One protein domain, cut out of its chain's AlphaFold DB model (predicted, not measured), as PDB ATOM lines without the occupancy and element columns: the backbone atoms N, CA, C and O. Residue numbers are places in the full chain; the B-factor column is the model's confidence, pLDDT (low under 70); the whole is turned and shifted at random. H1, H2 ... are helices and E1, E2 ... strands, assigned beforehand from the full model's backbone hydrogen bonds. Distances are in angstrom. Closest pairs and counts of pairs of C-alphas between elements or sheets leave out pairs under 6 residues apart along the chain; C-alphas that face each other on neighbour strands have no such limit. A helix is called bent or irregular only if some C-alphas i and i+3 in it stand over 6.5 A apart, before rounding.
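AT A GLANCE: This is residues 112 to 222 of the 569 residues of an uncharacterized protein of Valsa mali var. pyri (UniProt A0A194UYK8). Two strands, E1 and E2, form a small parallel sheet, and one face of it is covered by H3 and by H2b, the far arm of the long, nearly straight helix H2. H4 and much of an unnamed stretch, residues 199 to 222, lie beyond the opposite face, while H1 sits at the far end of the long axis, next to residues 118 to 123, which stick out. The printed part has 111 residues, in the order H1, H2, E1, H3, E2, H4; under half are in named elements, mostly helix. It is compact, with a radius of gyration of the C-alphas of 15.0 A and spans of 45 by 36 by 24 A.

HOW THE PARTS SIT: H1, residues 114 to 117, is close to but not clearly touching H2a, residues 122 to 133; their closest C-alphas, Leu 117 and Phe 124, are 7.5 A apart. By its hydrogen bonds H2 was assigned as one helix, residues 122 to 143, but it is bent, with C-alphas 133 and 136 6.6 A apart; H2a and H2b, residues 136 to 143, stand at a shallow tilt of 17 degrees. The closest C-alphas of H2b and E1, residues 148 to 152, are those of Ala 141 and Val 149, 6.1 A apart. H3, residues 159 to 173, touches H2b with residues 169 to 173 alone, the same way at a shallow tilt of 26 degrees; the closest C-alphas, Gln 138 and Ala 169, are 6.1 A apart. E1 and E2, residues 183 to 187, are parallel neighbours, with N 151 and O 185 within hydrogen-bond range at 2.8 A. E1, H3 and E2 form a strand-helix-strand unit, two parallel strands joined through a helix, with a right-handed crossover. H4, residues 195 to 198, is apart from H3. Every O i to N i+4 pair is within range in H2a, H2b and H3; H1 and H4 are too short for one.

IN THESE COORDINATES: H1 begins at C-alpha 114 (-5.417, 14.671, -13.871). H2a is 15.4 A long, H2b 10.9 A, E1 13.3 A, H3 21.3 A and E2 13.2 A. H4 ends at C-alpha 198 (7.053, 15.175, 24.941).

THE WHOLE: The C-alphas of Arg 115 and Ser 179 are the two farthest apart, 47.2 A. The printed part has no cut, and no link is long. Residues 117 to 120 have pLDDT under 70.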
ATOM      1  N   THR A 112      -0.191   9.517 -12.784       76.88
ATOM      2  CA  THR A 112      -1.658   9.405 -12.661       76.88
ATOM      3  C   THR A 112      -2.345  10.517 -13.459       76.88
ATOM      4  O   THR A 112      -1.855  11.643 -13.519       76.88
ATOM      5  N   LEU A 113      -3.463  10.232 -14.133       75.50
ATOM      6  CA  LEU A 113      -4.145  11.209 -14.998       75.50
ATOM      7  C   LEU A 113      -4.855  12.283 -14.163       75.50
ATOM      8  O   LEU A 113      -5.395  11.978 -13.105       75.50
ATOM      9  N   LEU A 114      -4.916  13.526 -14.654       73.19
ATOM     10  CA  LEU A 114      -5.417  14.671 -13.871       73.19
ATOM     11  C   LEU A 114      -6.804  14.451 -13.242       73.19
ATOM     12  O   LEU A 114      -6.998  14.739 -12.067       73.19
ATOM     13  N   ARG A 115      -7.754  13.889 -13.998       70.44
ATOM     14  CA  ARG A 115      -9.112  13.570 -13.510       70.44
ATOM     15  C   ARG A 115      -9.132  12.592 -12.323       70.44
ATOM     16  O   ARG A 115     -10.070  12.603 -11.536       70.44
ATOM     17  N   ASP A 116      -8.103  11.757 -12.213       71.44
ATOM     18  CA  ASP A 116      -7.963  10.739 -11.180       71.44
ATOM     19  C   ASP A 116      -7.208  11.326  -9.952       71.44
ATOM     20  O   ASP A 116      -7.248  10.741  -8.873       71.44
ATOM     21  N   LEU A 117      -6.612  12.526 -10.085       69.12
ATOM     22  CA  LEU A 117      -5.958  13.339  -9.040       69.12
ATOM     23  C   LEU A 117      -6.903  14.368  -8.369       69.12
ATOM     24  O   LEU A 117      -6.440  15.322  -7.740       69.12
ATOM     25  N   SER A 118      -8.223  14.199  -8.491       66.50
ATOM     26  CA  SER A 118      -9.207  15.062  -7.817       66.50
ATOM     27  C   SER A 118      -9.383  14.681  -6.340       66.50
ATOM     28  O   SER A 118      -9.258  13.517  -5.958       66.50
ATOM     29  N   SER A 119      -9.746  15.647  -5.495       62.31
ATOM     30  CA  SER A 119     -10.030  15.422  -4.066       62.31
ATOM     31  C   SER A 119     -11.275  14.578  -3.802       62.31
ATOM     32  O   SER A 119     -11.417  14.062  -2.696       62.31
ATOM     33  N   ASN A 120     -12.135  14.410  -4.810       65.88
ATOM     34  CA  ASN A 120     -13.295  13.522  -4.785       65.88
ATOM     35  C   ASN A 120     -12.925  12.036  -4.995       65.88
ATOM     36  O   ASN A 120     -13.787  11.167  -4.880       65.88
ATOM     37  N   ASN A 121     -11.667  11.727  -5.340       75.12
ATOM     38  CA  ASN A 121     -11.199  10.353  -5.513       75.12
ATOM     39  C   ASN A 121     -10.734   9.766  -4.169       75.12
ATOM     40  O   ASN A 121      -9.541   9.730  -3.858       75.12
ATOM     41  N   GLU A 122     -11.701   9.324  -3.362       77.88
ATOM     42  CA  GLU A 122     -11.458   8.776  -2.022       77.88
ATOM     43  C   GLU A 122     -10.498   7.581  -2.022       77.88
ATOM     44  O   GLU A 122      -9.577   7.554  -1.209       77.88
ATOM     45  N   ASP A 123     -10.621   6.638  -2.964       78.69
ATOM     46  CA  ASP A 123      -9.722   5.475  -3.059       78.69
ATOM     47  C   ASP A 123      -8.261   5.898  -3.298       78.69
ATOM     48  O   ASP A 123      -7.327   5.346  -2.707       78.69
ATOM     49  N   PHE A 124      -8.050   6.928  -4.123       77.06
ATOM     50  CA  PHE A 124      -6.725   7.490  -4.379       77.06
ATOM     51  C   PHE A 124      -6.167   8.242  -3.161       77.06
ATOM     52  O   PHE A 124      -5.030   7.988  -2.755       77.06
ATOM     53  N   ARG A 125      -6.972   9.095  -2.511       77.38
ATOM     54  CA  ARG A 125      -6.597   9.772  -1.252       77.38
ATOM     55  C   ARG A 125      -6.239   8.774  -0.154       77.38
ATOM     56  O   ARG A 125      -5.239   8.947   0.540       77.38
ATOM     57  N   ARG A 126      -7.038   7.714  -0.023       82.31
ATOM     58  CA  ARG A 126      -6.874   6.602   0.920       82.31
ATOM     59  C   ARG A 126      -5.588   5.821   0.659       82.31
ATOM     60  O   ARG A 126      -4.846   5.557   1.604       82.31
ATOM     61  N   SER A 127      -5.278   5.534  -0.606       81.31
ATOM     62  CA  SER A 127      -4.001   4.944  -1.027       81.31
ATOM     63  C   SER A 127      -2.808   5.840  -0.661       81.31
ATOM     64  O   SER A 127      -1.895   5.392   0.039       81.31
ATOM     65  N   LEU A 128      -2.841   7.125  -1.040       80.06
ATOM     66  CA  LEU A 128      -1.783   8.092  -0.726       80.06
ATOM     67  C   LEU A 128      -1.563   8.266   0.781       80.06
ATOM     68  O   LEU A 128      -0.418   8.217   1.234       80.06
ATOM     69  N   SER A 129      -2.621   8.455   1.577       84.50
ATOM     70  CA  SER A 129      -2.452   8.699   3.015       84.50
ATOM     71  C   SER A 129      -1.951   7.449   3.747       84.50
ATOM     72  O   SER A 129      -1.086   7.554   4.615       84.50
ATOM     73  N   THR A 130      -2.348   6.249   3.310       87.31
ATOM     74  CA  THR A 130      -1.743   4.988   3.767       87.31
ATOM     75  C   THR A 130      -0.248   4.909   3.409       87.31
ATOM     76  O   THR A 130       0.574   4.660   4.299       87.31
ATOM     77  N   LYS A 131       0.137   5.179   2.148       83.94
ATOM     78  CA  LYS A 131       1.547   5.209   1.693       83.94
ATOM     79  C   LYS A 131       2.402   6.169   2.537       83.94
ATOM     80  O   LYS A 131       3.463   5.780   3.033       83.94
ATOM     81  N   TYR A 132       1.957   7.417   2.684       84.94
ATOM     82  CA  TYR A 132       2.789   8.518   3.179       84.94
ATOM     83  C   TYR A 132       2.646   8.838   4.668       84.94
ATOM     84  O   TYR A 132       3.611   9.330   5.247       84.94
ATOM     85  N   LEU A 133       1.499   8.560   5.295       89.12
ATOM     86  CA  LEU A 133       1.258   8.867   6.713       89.12
ATOM     87  C   LEU A 133       1.364   7.627   7.617       89.12
ATOM     88  O   LEU A 133       1.654   7.771   8.800       89.12
ATOM     89  N   SER A 134       1.220   6.410   7.072       91.69
ATOM     90  CA  SER A 134       1.433   5.168   7.836       91.69
ATOM     91  C   SER A 134       2.710   4.422   7.438       91.69
ATOM     92  O   SER A 134       3.597   4.219   8.268       91.69
ATOM     93  N   ILE A 135       2.844   4.038   6.167       92.50
ATOM     94  CA  ILE A 135       3.881   3.093   5.722       92.50
ATOM     95  C   ILE A 135       5.290   3.705   5.752       92.50
ATOM     96  O   ILE A 135       6.201   3.132   6.355       92.50
ATOM     97  N   VAL A 136       5.488   4.884   5.152       89.31
ATOM     98  CA  VAL A 136       6.788   5.579   5.196       89.31
ATOM     99  C   VAL A 136       7.198   5.963   6.632       89.31
ATOM    100  O   VAL A 136       8.332   5.641   6.993       89.31
ATOM    101  N   PRO A 137       6.330   6.560   7.477       91.94
ATOM    102  CA  PRO A 137       6.691   6.925   8.846       91.94
ATOM    103  C   PRO A 137       6.989   5.733   9.760       91.94
ATOM    104  O   PRO A 137       7.942   5.808  10.526       91.94
ATOM    105  N   GLN A 138       6.265   4.609   9.652       95.38
ATOM    106  CA  GLN A 138       6.605   3.387  10.397       95.38
ATOM    107  C   GLN A 138       8.012   2.876  10.042       95.38
ATOM    108  O   GLN A 138       8.828   2.639  10.932       95.38
ATOM    109  N   ARG A 139       8.343   2.763   8.747       93.06
ATOM    110  CA  ARG A 139       9.681   2.316   8.316       93.06
ATOM    111  C   ARG A 139      10.777   3.264   8.810       93.06
ATOM    112  O   ARG A 139      11.852   2.818   9.206       93.06
ATOM    113  N   ASP A 140      10.518   4.565   8.771       92.12
ATOM    114  CA  ASP A 140      11.461   5.574   9.240       92.12
ATOM    115  C   ASP A 140      11.584   5.573  10.786       92.12
ATOM    116  O   ASP A 140      12.672   5.825  11.300       92.12
ATOM    117  N   ALA A 141      10.535   5.179  11.523       94.44
ATOM    118  CA  ALA A 141      10.568   4.968  12.975       94.44
ATOM    119  C   ALA A 141      11.368   3.717  13.390       94.44
ATOM    120  O   ALA A 141      12.092   3.747  14.382       94.44
ATOM    121  N   PHE A 142      11.333   2.638  12.598       94.62
ATOM    122  CA  PHE A 142      12.258   1.508  12.777       94.62
ATOM    123  C   PHE A 142      13.731   1.951  12.646       94.62
ATOM    124  O   PHE A 142      14.614   1.425  13.320       94.62
ATOM    125  N   ILE A 143      14.011   2.930  11.778       92.38
ATOM    126  CA  ILE A 143      15.369   3.435  11.522       92.38
ATOM    127  C   ILE A 143      15.875   4.349  12.655       92.38
ATOM    128  O   ILE A 143      17.085   4.434  12.864       92.38
ATOM    129  N   SER A 144      14.989   5.009  13.407       90.50
ATOM    130  CA  SER A 144      15.367   5.977  14.450       90.50
ATOM    131  C   SER A 144      15.751   5.373  15.810       90.50
ATOM    132  O   SER A 144      16.184   6.114  16.696       90.50
ATOM    133  N   GLY A 145      15.588   4.059  15.999       89.50
ATOM    134  CA  GLY A 145      15.823   3.399  17.288       89.50
ATOM    135  C   GLY A 145      14.902   3.933  18.388       89.50
ATOM    136  O   GLY A 145      13.750   4.256  18.122       89.50
ATOM    137  N   ASP A 146      15.422   4.091  19.607       91.81
ATOM    138  CA  ASP A 146      14.697   4.576  20.794       91.81
ATOM    139  C   ASP A 146      14.345   6.081  20.785       91.81
ATOM    140  O   ASP A 146      13.761   6.605  21.739       91.81
ATOM    141  N   SER A 147      14.646   6.789  19.691       91.00
ATOM    142  CA  SER A 147      14.278   8.195  19.501       91.00
ATOM    143  C   SER A 147      12.756   8.409  19.463       91.00
ATOM    144  O   SER A 147      11.968   7.502  19.184       91.00
ATOM    145  N   SER A 148      12.323   9.649  19.709       93.56
ATOM    146  CA  SER A 148      10.917  10.038  19.523       93.56
ATOM    147  C   SER A 148      10.618  10.346  18.057       93.56
ATOM    148  O   SER A 148      11.409  11.017  17.397       93.56
ATOM    149  N   VAL A 149       9.467   9.890  17.558       93.94
ATOM    150  CA  VAL A 149       9.076  10.016  16.144       93.94
ATOM    151  C   VAL A 149       7.649  10.528  16.058       93.94
ATOM    152  O   VAL A 149       6.744   9.920  16.628       93.94
ATOM    153  N   VAL A 150       7.438  11.634  15.341       92.56
ATOM    154  CA  VAL A 150       6.090  12.165  15.111       92.56
ATOM    155  C   VAL A 150       5.483  11.523  13.866       92.56
ATOM    156  O   VAL A 150       6.037  11.625  12.773       92.56
ATOM    157  N   LEU A 151       4.341  10.866  14.047       93.12
ATOM    158  CA  LEU A 151       3.518  10.274  12.999       93.12
ATOM    159  C   LEU A 151       2.246  11.118  12.866       93.12
ATOM    160  O   LEU A 151       1.540  11.341  13.852       93.12
ATOM    161  N   PHE A 152       1.937  11.571  11.653       91.38
ATOM    162  CA  PHE A 152       0.654  12.221  11.395       91.38
ATOM    163  C   PHE A 152      -0.458  11.184  11.260       91.38
ATOM    164  O   PHE A 152      -0.249  10.092  10.733       91.38
ATOM    165  N   ASP A 153      -1.645  11.541  11.736       89.56
ATOM    166  CA  ASP A 153      -2.829  10.702  11.600       89.56
ATOM    167  C   ASP A 153      -3.182  10.464  10.124       89.56
ATOM    168  O   ASP A 153      -3.202  11.388   9.311       89.56
ATOM    169  N   VAL A 154      -3.472   9.205   9.784       84.81
ATOM    170  CA  VAL A 154      -3.736   8.750   8.403       84.81
ATOM    171  C   VAL A 154      -4.997   9.392   7.808       84.81
ATOM    172  O   VAL A 154      -5.122   9.495   6.584       84.81
ATOM    173  N   ASP A 155      -5.925   9.793   8.679       83.50
ATOM    174  CA  ASP A 155      -7.212  10.396   8.350       83.50
ATOM    175  C   ASP A 155      -7.768  11.126   9.594       83.50
ATOM    176  O   ASP A 155      -8.394  10.489  10.444       83.50
ATOM    177  N   PRO A 156      -7.466  12.424   9.799       76.06
ATOM    178  CA  PRO A 156      -7.731  13.100  11.073       76.06
ATOM    179  C   PRO A 156      -9.225  13.316  11.373       76.06
ATOM    180  O   PRO A 156      -9.564  13.564  12.530       76.06
ATOM    181  N   ASP A 157     -10.106  13.197  10.374       80.81
ATOM    182  CA  ASP A 157     -11.561  13.282  10.557       80.81
ATOM    183  C   ASP A 157     -12.185  11.897  10.823       80.81
ATOM    184  O   ASP A 157     -13.088  11.771  11.659       80.81
ATOM    185  N   ASP A 158     -11.678  10.830  10.190       85.88
ATOM    186  CA  ASP A 158     -12.061   9.454  10.523       85.88
ATOM    187  C   ASP A 158     -11.328   8.958  11.783       85.88
ATOM    188  O   ASP A 158     -10.273   8.319  11.753       85.88
ATOM    189  N   THR A 159     -11.955   9.210  12.933       87.94
ATOM    190  CA  THR A 159     -11.495   8.725  14.247       87.94
ATOM    191  C   THR A 159     -11.269   7.207  14.332       87.94
ATOM    192  O   THR A 159     -10.410   6.784  15.108       87.94
ATOM    193  N   GLN A 160     -11.983   6.376  13.556       89.62
ATOM    194  CA  GLN A 160     -11.792   4.920  13.567       89.62
ATOM    195  C   GLN A 160     -10.552   4.537  12.760       89.62
ATOM    196  O   GLN A 160      -9.704   3.789  13.249       89.62
ATOM    197  N   ARG A 161     -10.403   5.103  11.559       88.38
ATOM    198  CA  ARG A 161      -9.225   4.909  10.703       88.38
ATOM    199  C   ARG A 161      -7.951   5.470  11.336       88.38
ATOM    200  O   ARG A 161      -6.900   4.839  11.237       88.38
ATOM    201  N   THR A 162      -8.046   6.593  12.046       88.94
ATOM    202  CA  THR A 162      -6.957   7.127  12.874       88.94
ATOM    203  C   THR A 162      -6.584   6.169  14.004       88.94
ATOM    204  O   THR A 162      -5.409   5.830  14.129       88.94
ATOM    205  N   ALA A 163      -7.545   5.680  14.797       92.94
ATOM    206  CA  ALA A 163      -7.252   4.734  15.878       92.94
ATOM    207  C   ALA A 163      -6.588   3.447  15.353       92.94
ATOM    208  O   ALA A 163      -5.547   3.038  15.867       92.94
ATOM    209  N   HIS A 164      -7.127   2.878  14.272       94.06
ATOM    210  CA  HIS A 164      -6.572   1.704  13.592       94.06
ATOM    211  C   HIS A 164      -5.160   1.956  13.036       94.06
ATOM    212  O   HIS A 164      -4.258   1.148  13.234       94.06
ATOM    213  N   GLY A 165      -4.919   3.111  12.405       93.31
ATOM    214  CA  GLY A 165      -3.593   3.493  11.904       93.31
ATOM    215  C   GLY A 165      -2.533   3.667  12.999       93.31
ATOM    216  O   GLY A 165      -1.351   3.427  12.741       93.31
ATOM    217  N   ARG A 166      -2.947   4.038  14.220       95.12
ATOM    218  CA  ARG A 166      -2.084   4.076  15.412       95.12
ATOM    219  C   ARG A 166      -1.810   2.666  15.944       95.12
ATOM    220  O   ARG A 166      -0.647   2.317  16.113       95.12
ATOM    221  N   GLU A 167      -2.839   1.830  16.109       95.88
ATOM    222  CA  GLU A 167      -2.705   0.429  16.549       95.88
ATOM    223  C   GLU A 167      -1.814  -0.401  15.604       95.88
ATOM    224  O   GLU A 167      -0.953  -1.165  16.053       95.88
ATOM    225  N   GLU A 168      -1.954  -0.207  14.290       95.88
ATOM    226  CA  GLU A 168      -1.088  -0.805  13.271       95.88
ATOM    227  C   GLU A 168       0.388  -0.424  13.489       95.88
ATOM    228  O   GLU A 168       1.246  -1.313  13.507       95.88
ATOM    229  N   ALA A 169       0.689   0.860  13.717       96.38
ATOM    230  CA  ALA A 169       2.049   1.352  13.943       96.38
ATOM    231  C   ALA A 169       2.636   0.894  15.292       96.38
ATOM    232  O   ALA A 169       3.758   0.381  15.326       96.38
ATOM    233  N   GLU A 170       1.875   1.015  16.384       96.31
ATOM    234  CA  GLU A 170       2.265   0.545  17.718       96.31
ATOM    235  C   GLU A 170       2.579  -0.953  17.706       96.31
ATOM    236  O   GLU A 170       3.621  -1.376  18.210       96.31
ATOM    237  N   THR A 171       1.733  -1.765  17.067       96.44
ATOM    238  CA  THR A 171       1.936  -3.217  16.991       96.44
ATOM    239  C   THR A 171       3.132  -3.605  16.115       96.44
ATOM    240  O   THR A 171       3.782  -4.612  16.392       96.44
ATOM    241  N   THR A 172       3.470  -2.825  15.081       96.00
ATOM    242  CA  THR A 172       4.696  -3.066  14.297       96.00
ATOM    243  C   THR A 172       5.955  -2.759  15.113       96.00
ATOM    244  O   THR A 172       6.945  -3.477  14.991       96.00
ATOM    245  N   MET A 173       5.935  -1.732  15.968       96.44
ATOM    246  CA  MET A 173       7.107  -1.346  16.769       96.44
ATOM    247  C   MET A 173       7.237  -2.118  18.091       96.44
ATOM    248  O   MET A 173       8.346  -2.264  18.604       96.44
ATOM    249  N   SER A 174       6.143  -2.658  18.638       94.31
ATOM    250  CA  SER A 174       6.133  -3.348  19.940       94.31
ATOM    251  C   SER A 174       6.886  -4.685  19.974       94.31
ATOM    252  O   SER A 174       7.121  -5.221  21.056       94.31
ATOM    253  N   VAL A 175       7.299  -5.213  18.815       92.38
ATOM    254  CA  VAL A 175       8.130  -6.428  18.703       92.38
ATOM    255  C   VAL A 175       9.638  -6.152  18.802       92.38
ATOM    256  O   VAL A 175      10.424  -7.098  18.841       92.38
ATOM    257  N   LEU A 176      10.054  -4.880  18.821       93.25
ATOM    258  CA  LEU A 176      11.453  -4.475  18.993       93.25
ATOM    259  C   LEU A 176      11.890  -4.596  20.461       93.25
ATOM    260  O   LEU A 176      11.077  -4.472  21.378       93.25
ATOM    261  N   GLU A 177      13.190  -4.784  20.707       92.00
ATOM    262  CA  GLU A 177      13.727  -4.656  22.067       92.00
ATOM    263  C   GLU A 177      13.516  -3.228  22.590       92.00
ATOM    264  O   GLU A 177      13.642  -2.263  21.841       92.00
ATOM    265  N   LYS A 178      13.257  -3.065  23.895       90.81
ATOM    266  CA  LYS A 178      12.938  -1.757  24.505       90.81
ATOM    267  C   LYS A 178      14.033  -0.685  24.326       90.81
ATOM    268  O   LYS A 178      13.747   0.501  24.416       90.81
ATOM    269  N   SER A 179      15.273  -1.100  24.085       92.06
ATOM    270  CA  SER A 179      16.439  -0.275  23.722       92.06
ATOM    271  C   SER A 179      16.459   0.177  22.252       92.06
ATOM    272  O   SER A 179      17.403   0.834  21.825       92.06
ATOM    273  N   GLN A 180      15.464  -0.230  21.464       90.94
ATOM    274  CA  GLN A 180      15.318   0.027  20.030       90.94
ATOM    275  C   GLN A 180      13.890   0.452  19.647       90.94
ATOM    276  O   GLN A 180      13.682   0.888  18.519       90.94
ATOM    277  N   THR A 181      12.905   0.312  20.544       94.25
ATOM    278  CA  THR A 181      11.515   0.727  20.314       94.25
ATOM    279  C   THR A 181      11.404   2.260  20.264       94.25
ATOM    280  O   THR A 181      11.639   2.897  21.294       94.25
ATOM    281  N   PRO A 182      10.991   2.870  19.137       95.06
ATOM    282  CA  PRO A 182      10.790   4.315  19.056       95.06
ATOM    283  C   PRO A 182       9.639   4.776  19.949       95.06
ATOM    284  O   PRO A 182       8.611   4.101  20.076       95.06
ATOM    285  N   ARG A 183       9.755   5.986  20.503       94.88
ATOM    286  CA  ARG A 183       8.612   6.659  21.133       94.88
ATOM    287  C   ARG A 183       7.747   7.287  20.040       94.88
ATOM    288  O   ARG A 183       7.998   8.413  19.612       94.88
ATOM    289  N   LEU A 184       6.728   6.553  19.605       95.81
ATOM    290  CA  LEU A 184       5.723   7.059  18.672       95.81
ATOM    291  C   LEU A 184       4.916   8.194  19.320       95.81
ATOM    292  O   LEU A 184       4.463   8.087  20.461       95.81
ATOM    293  N   LEU A 185       4.752   9.292  18.585       94.81
ATOM    294  CA  LEU A 185       3.977  10.467  18.972       94.81
ATOM    295  C   LEU A 185       3.001  10.789  17.845       94.81
ATOM    296  O   LEU A 185       3.425  11.056  16.725       94.81
ATOM    297  N   HIS A 186       1.703  10.779  18.130       92.75
ATOM    298  CA  HIS A 186       0.674  10.975  17.109       92.75
ATOM    299  C   HIS A 186       0.013  12.350  17.213       92.75
ATOM    300  O   HIS A 186      -0.384  12.765  18.304       92.75
ATOM    301  N   CYS A 187      -0.143  13.036  16.081       90.88
ATOM    302  CA  CYS A 187      -0.895  14.287  15.984       90.88
ATOM    303  C   CYS A 187      -1.617  14.421  14.633       90.88
ATOM    304  O   CYS A 187      -1.243  13.800  13.640       90.88
ATOM    305  N   HIS A 188      -2.638  15.279  14.582       87.31
ATOM    306  CA  HIS A 188      -3.454  15.486  13.378       87.31
ATOM    307  C   HIS A 188      -2.698  16.155  12.213       87.31
ATOM    308  O   HIS A 188      -3.182  16.151  11.084       87.31
ATOM    309  N   GLY A 189      -1.530  16.751  12.468       85.88
ATOM    310  CA  GLY A 189      -0.694  17.352  11.434       85.88
ATOM    311  C   GLY A 189       0.393  18.269  11.988       85.88
ATOM    312  O   GLY A 189       0.576  18.411  13.198       85.88
ATOM    313  N   ALA A 190       1.102  18.931  11.074       87.38
ATOM    314  CA  ALA A 190       2.269  19.757  11.385       87.38
ATOM    315  C   ALA A 190       1.980  20.973  12.286       87.38
ATOM    316  O   ALA A 190       2.888  21.455  12.942       87.38
ATOM    317  N   GLN A 191       0.730  21.440  12.362       86.25
ATOM    318  CA  GLN A 191       0.321  22.580  13.197       86.25
ATOM    319  C   GLN A 191       0.213  22.246  14.699       86.25
ATOM    320  O   GLN A 191       0.000  23.141  15.514       86.25
ATOM    321  N   SER A 192       0.309  20.967  15.078       86.69
ATOM    322  CA  SER A 192       0.069  20.486  16.446       86.69
ATOM    323  C   SER A 192       1.107  19.457  16.908       86.69
ATOM    324  O   SER A 192       0.770  18.467  17.559       86.69
ATOM    325  N   LEU A 193       2.389  19.682  16.581       90.31
ATOM    326  CA  LEU A 193       3.480  18.827  17.065       90.31
ATOM    327  C   LEU A 193       3.568  18.854  18.608       90.31
ATOM    328  O   LEU A 193       3.782  19.932  19.169       90.31
ATOM    329  N   PRO A 194       3.498  17.701  19.303       90.94
ATOM    330  CA  PRO A 194       3.454  17.631  20.769       90.94
ATOM    331  C   PRO A 194       4.859  17.721  21.396       90.94
ATOM    332  O   PRO A 194       5.278  16.838  22.150       90.94
ATOM    333  N   LEU A 195       5.650  18.729  21.009       89.94
ATOM    334  CA  LEU A 195       7.072  18.813  21.364       89.94
ATOM    335  C   LEU A 195       7.278  19.090  22.858       89.94
ATOM    336  O   LEU A 195       8.071  18.402  23.500       89.94
ATOM    337  N   GLN A 196       6.554  20.063  23.422       86.88
ATOM    338  CA  GLN A 196       6.743  20.496  24.812       86.88
ATOM    339  C   GLN A 196       6.261  19.425  25.796       86.88
ATOM    340  O   GLN A 196       6.962  19.088  26.747       86.88
ATOM    341  N   GLU A 197       5.106  18.827  25.513       89.81
ATOM    342  CA  GLU A 197       4.501  17.720  26.256       89.81
ATOM    343  C   GLU A 197       5.370  16.457  26.198       89.81
ATOM    344  O   GLU A 197       5.365  15.638  27.120       89.81
ATOM    345  N   SER A 198       6.136  16.299  25.115       89.00
ATOM    346  CA  SER A 198       7.053  15.175  24.941       89.00
ATOM    347  C   SER A 198       8.456  15.426  25.485       89.00
ATOM    348  O   SER A 198       9.190  14.454  25.660       89.00
ATOM    349  N   GLY A 199       8.823  16.675  25.782       90.88
ATOM    350  CA  GLY A 199      10.185  17.053  26.161       90.88
ATOM    351  C   GLY A 199      11.178  17.029  24.993       90.88
ATOM    352  O   GLY A 199      12.351  16.743  25.212       90.88
ATOM    353  N   ILE A 200      10.714  17.285  23.763       91.69
ATOM    354  CA  ILE A 200      11.561  17.382  22.566       91.69
ATOM    355  C   ILE A 200      12.059  18.821  22.415       91.69
ATOM    356  O   ILE A 200      11.268  19.756  22.296       91.69
ATOM    357  N   ASP A 201      13.378  18.974  22.373       91.88
ATOM    358  CA  ASP A 201      14.106  20.230  22.198       91.88
ATOM    359  C   ASP A 201      14.555  20.484  20.747       91.88
ATOM    360  O   ASP A 201      14.764  21.638  20.375       91.88
ATOM    361  N   LEU A 202      14.673  19.437  19.917       91.75
ATOM    362  CA  LEU A 202      15.105  19.531  18.520       91.75
ATOM    363  C   LEU A 202      14.425  18.495  17.606       91.75
ATOM    364  O   LEU A 202      14.458  17.292  17.857       91.75
ATOM    365  N   ILE A 203      13.907  18.949  16.462       91.25
ATOM    366  CA  ILE A 203      13.534  18.097  15.326       91.25
ATOM    367  C   ILE A 203      14.786  17.906  14.460       91.25
ATOM    368  O   ILE A 203      15.064  18.681  13.543       91.25
ATOM    369  N   ALA A 204      15.572  16.876  14.780       84.94
ATOM    370  CA  ALA A 204      16.867  16.607  14.145       84.94
ATOM    371  C   ALA A 204      16.779  16.198  12.657       84.94
ATOM    372  O   ALA A 204      17.776  16.248  11.940       84.94
ATOM    373  N   GLY A 205      15.600  15.802  12.168       79.00
ATOM    374  CA  GLY A 205      15.401  15.419  10.776       79.00
ATOM    375  C   GLY A 205      13.951  15.557  10.328       79.00
ATOM    376  O   GLY A 205      13.022  15.326  11.094       79.00
ATOM    377  N   VAL A 206      13.777  15.909   9.055       85.25
ATOM    378  CA  VAL A 206      12.489  15.954   8.358       85.25
ATOM    379  C   VAL A 206      12.633  15.099   7.093       85.25
ATOM    380  O   VAL A 206      13.687  15.110   6.457       85.25
ATOM    381  N   LYS A 207      11.614  14.302   6.745       86.19
ATOM    382  CA  LYS A 207      11.663  13.382   5.588       86.19
ATOM    383  C   LYS A 207      11.412  14.089   4.250       86.19
ATOM    384  O   LYS A 207      11.995  13.717   3.232       86.19
ATOM    385  N   VAL A 208      10.525  15.080   4.283       85.50
ATOM    386  CA  VAL A 208      10.014  15.888   3.171       85.50
ATOM    387  C   VAL A 208       9.760  17.280   3.755       85.50
ATOM    388  O   VAL A 208       9.093  17.363   4.785       85.50
ATOM    389  N   ALA A 209      10.278  18.365   3.169       89.06
ATOM    390  CA  ALA A 209       9.912  19.705   3.641       89.06
ATOM    391  C   ALA A 209       8.400  19.913   3.455       89.06
ATOM    392  O   ALA A 209       7.862  19.586   2.400       89.06
ATOM    393  N   ILE A 210       7.706  20.427   4.469       87.88
ATOM    394  CA  ILE A 210       6.255  20.642   4.415       87.88
ATOM    395  C   ILE A 210       5.903  22.056   4.849       87.88
ATOM    396  O   ILE A 210       6.450  22.572   5.825       87.88
ATOM    397  N   ASP A 211       4.967  22.662   4.123       88.75
ATOM    398  CA  ASP A 211       4.532  24.046   4.329       88.75
ATOM    399  C   ASP A 211       4.047  24.266   5.769       88.75
ATOM    400  O   ASP A 211       4.347  25.277   6.397       88.75
ATOM    401  N   GLY A 212       3.350  23.271   6.326       86.38
ATOM    402  CA  GLY A 212       2.755  23.325   7.659       86.38
ATOM    403  C   GLY A 212       3.733  23.355   8.840       86.38
ATOM    404  O   GLY A 212       3.249  23.397   9.967       86.38
ATOM    405  N   LEU A 213       5.055  23.319   8.615       88.25
ATOM    406  CA  LEU A 213       6.088  23.576   9.635       88.25
ATOM    407  C   LEU A 213       6.640  25.015   9.585       88.25
ATOM    408  O   LEU A 213       7.364  25.422  10.495       88.25
ATOM    409  N   GLU A 214       6.347  25.776   8.529       86.69
ATOM    410  CA  GLU A 214       6.858  27.136   8.353       86.69
ATOM    411  C   GLU A 214       6.122  28.140   9.256       86.69
ATOM    412  O   GLU A 214       4.945  27.979   9.575       86.69
ATOM    413  N   GLY A 215       6.827  29.176   9.723       83.12
ATOM    414  CA  GLY A 215       6.267  30.233  10.579       83.12
ATOM    415  C   GLY A 215       5.993  29.842  12.042       83.12
ATOM    416  O   GLY A 215       5.940  30.725  12.891       83.12
ATOM    417  N   LEU A 216       5.898  28.549  12.368       85.31
ATOM    418  CA  LEU A 216       5.534  28.055  13.708       85.31
ATOM    419  C   LEU A 216       6.661  28.096  14.757       85.31
ATOM    420  O   LEU A 216       6.435  27.769  15.919       85.31
ATOM    421  N   GLY A 217       7.882  28.479  14.372       86.56
ATOM    422  CA  GLY A 217       9.007  28.629  15.304       86.56
ATOM    423  C   GLY A 217       9.554  27.322  15.895       86.56
ATOM    424  O   GLY A 217      10.289  27.370  16.881       86.56
ATOM    425  N   TYR A 218       9.221  26.162  15.317       91.12
ATOM    426  CA  TYR A 218       9.743  24.875  15.780       91.12
ATOM    427  C   TYR A 218      11.279  24.788  15.671       91.12
ATOM    428  O   TYR A 218      11.861  25.288  14.703       91.12
ATOM    429  N   PRO A 219      11.952  24.107  16.619       92.44
ATOM    430  CA  PRO A 219      13.399  23.927  16.594       92.44
ATOM    431  C   PRO A 219      13.787  22.869  15.550       92.44
ATOM    432  O   PRO A 219      13.866  21.680  15.848       92.44
ATOM    433  N   LEU A 220      14.008  23.290  14.305       92.62
ATOM    434  CA  LEU A 220      14.444  22.408  13.216       92.62
ATOM    435  C   LEU A 220      15.977  22.323  13.152       92.62
ATOM    436  O   LEU A 220      16.655  23.349  13.118       92.62
ATOM    437  N   GLY A 221      16.527  21.107  13.050       89.31
ATOM    438  CA  GLY A 221      17.968  20.876  12.859       89.31
ATOM    439  C   GLY A 221      18.513  21.393  11.518       89.31
ATOM    440  O   GLY A 221      19.697  21.708  11.410       89.31
ATOM    441  N   LEU A 222      17.641  21.546  10.514       91.94
ATOM    442  CA  LEU A 222      17.903  22.320   9.302       91.94
ATOM    443  C   LEU A 222      16.635  23.078   8.878       91.94
ATOM    444  O   LEU A 222      15.532  22.540   8.898       91.94
TER     445      LEU A 222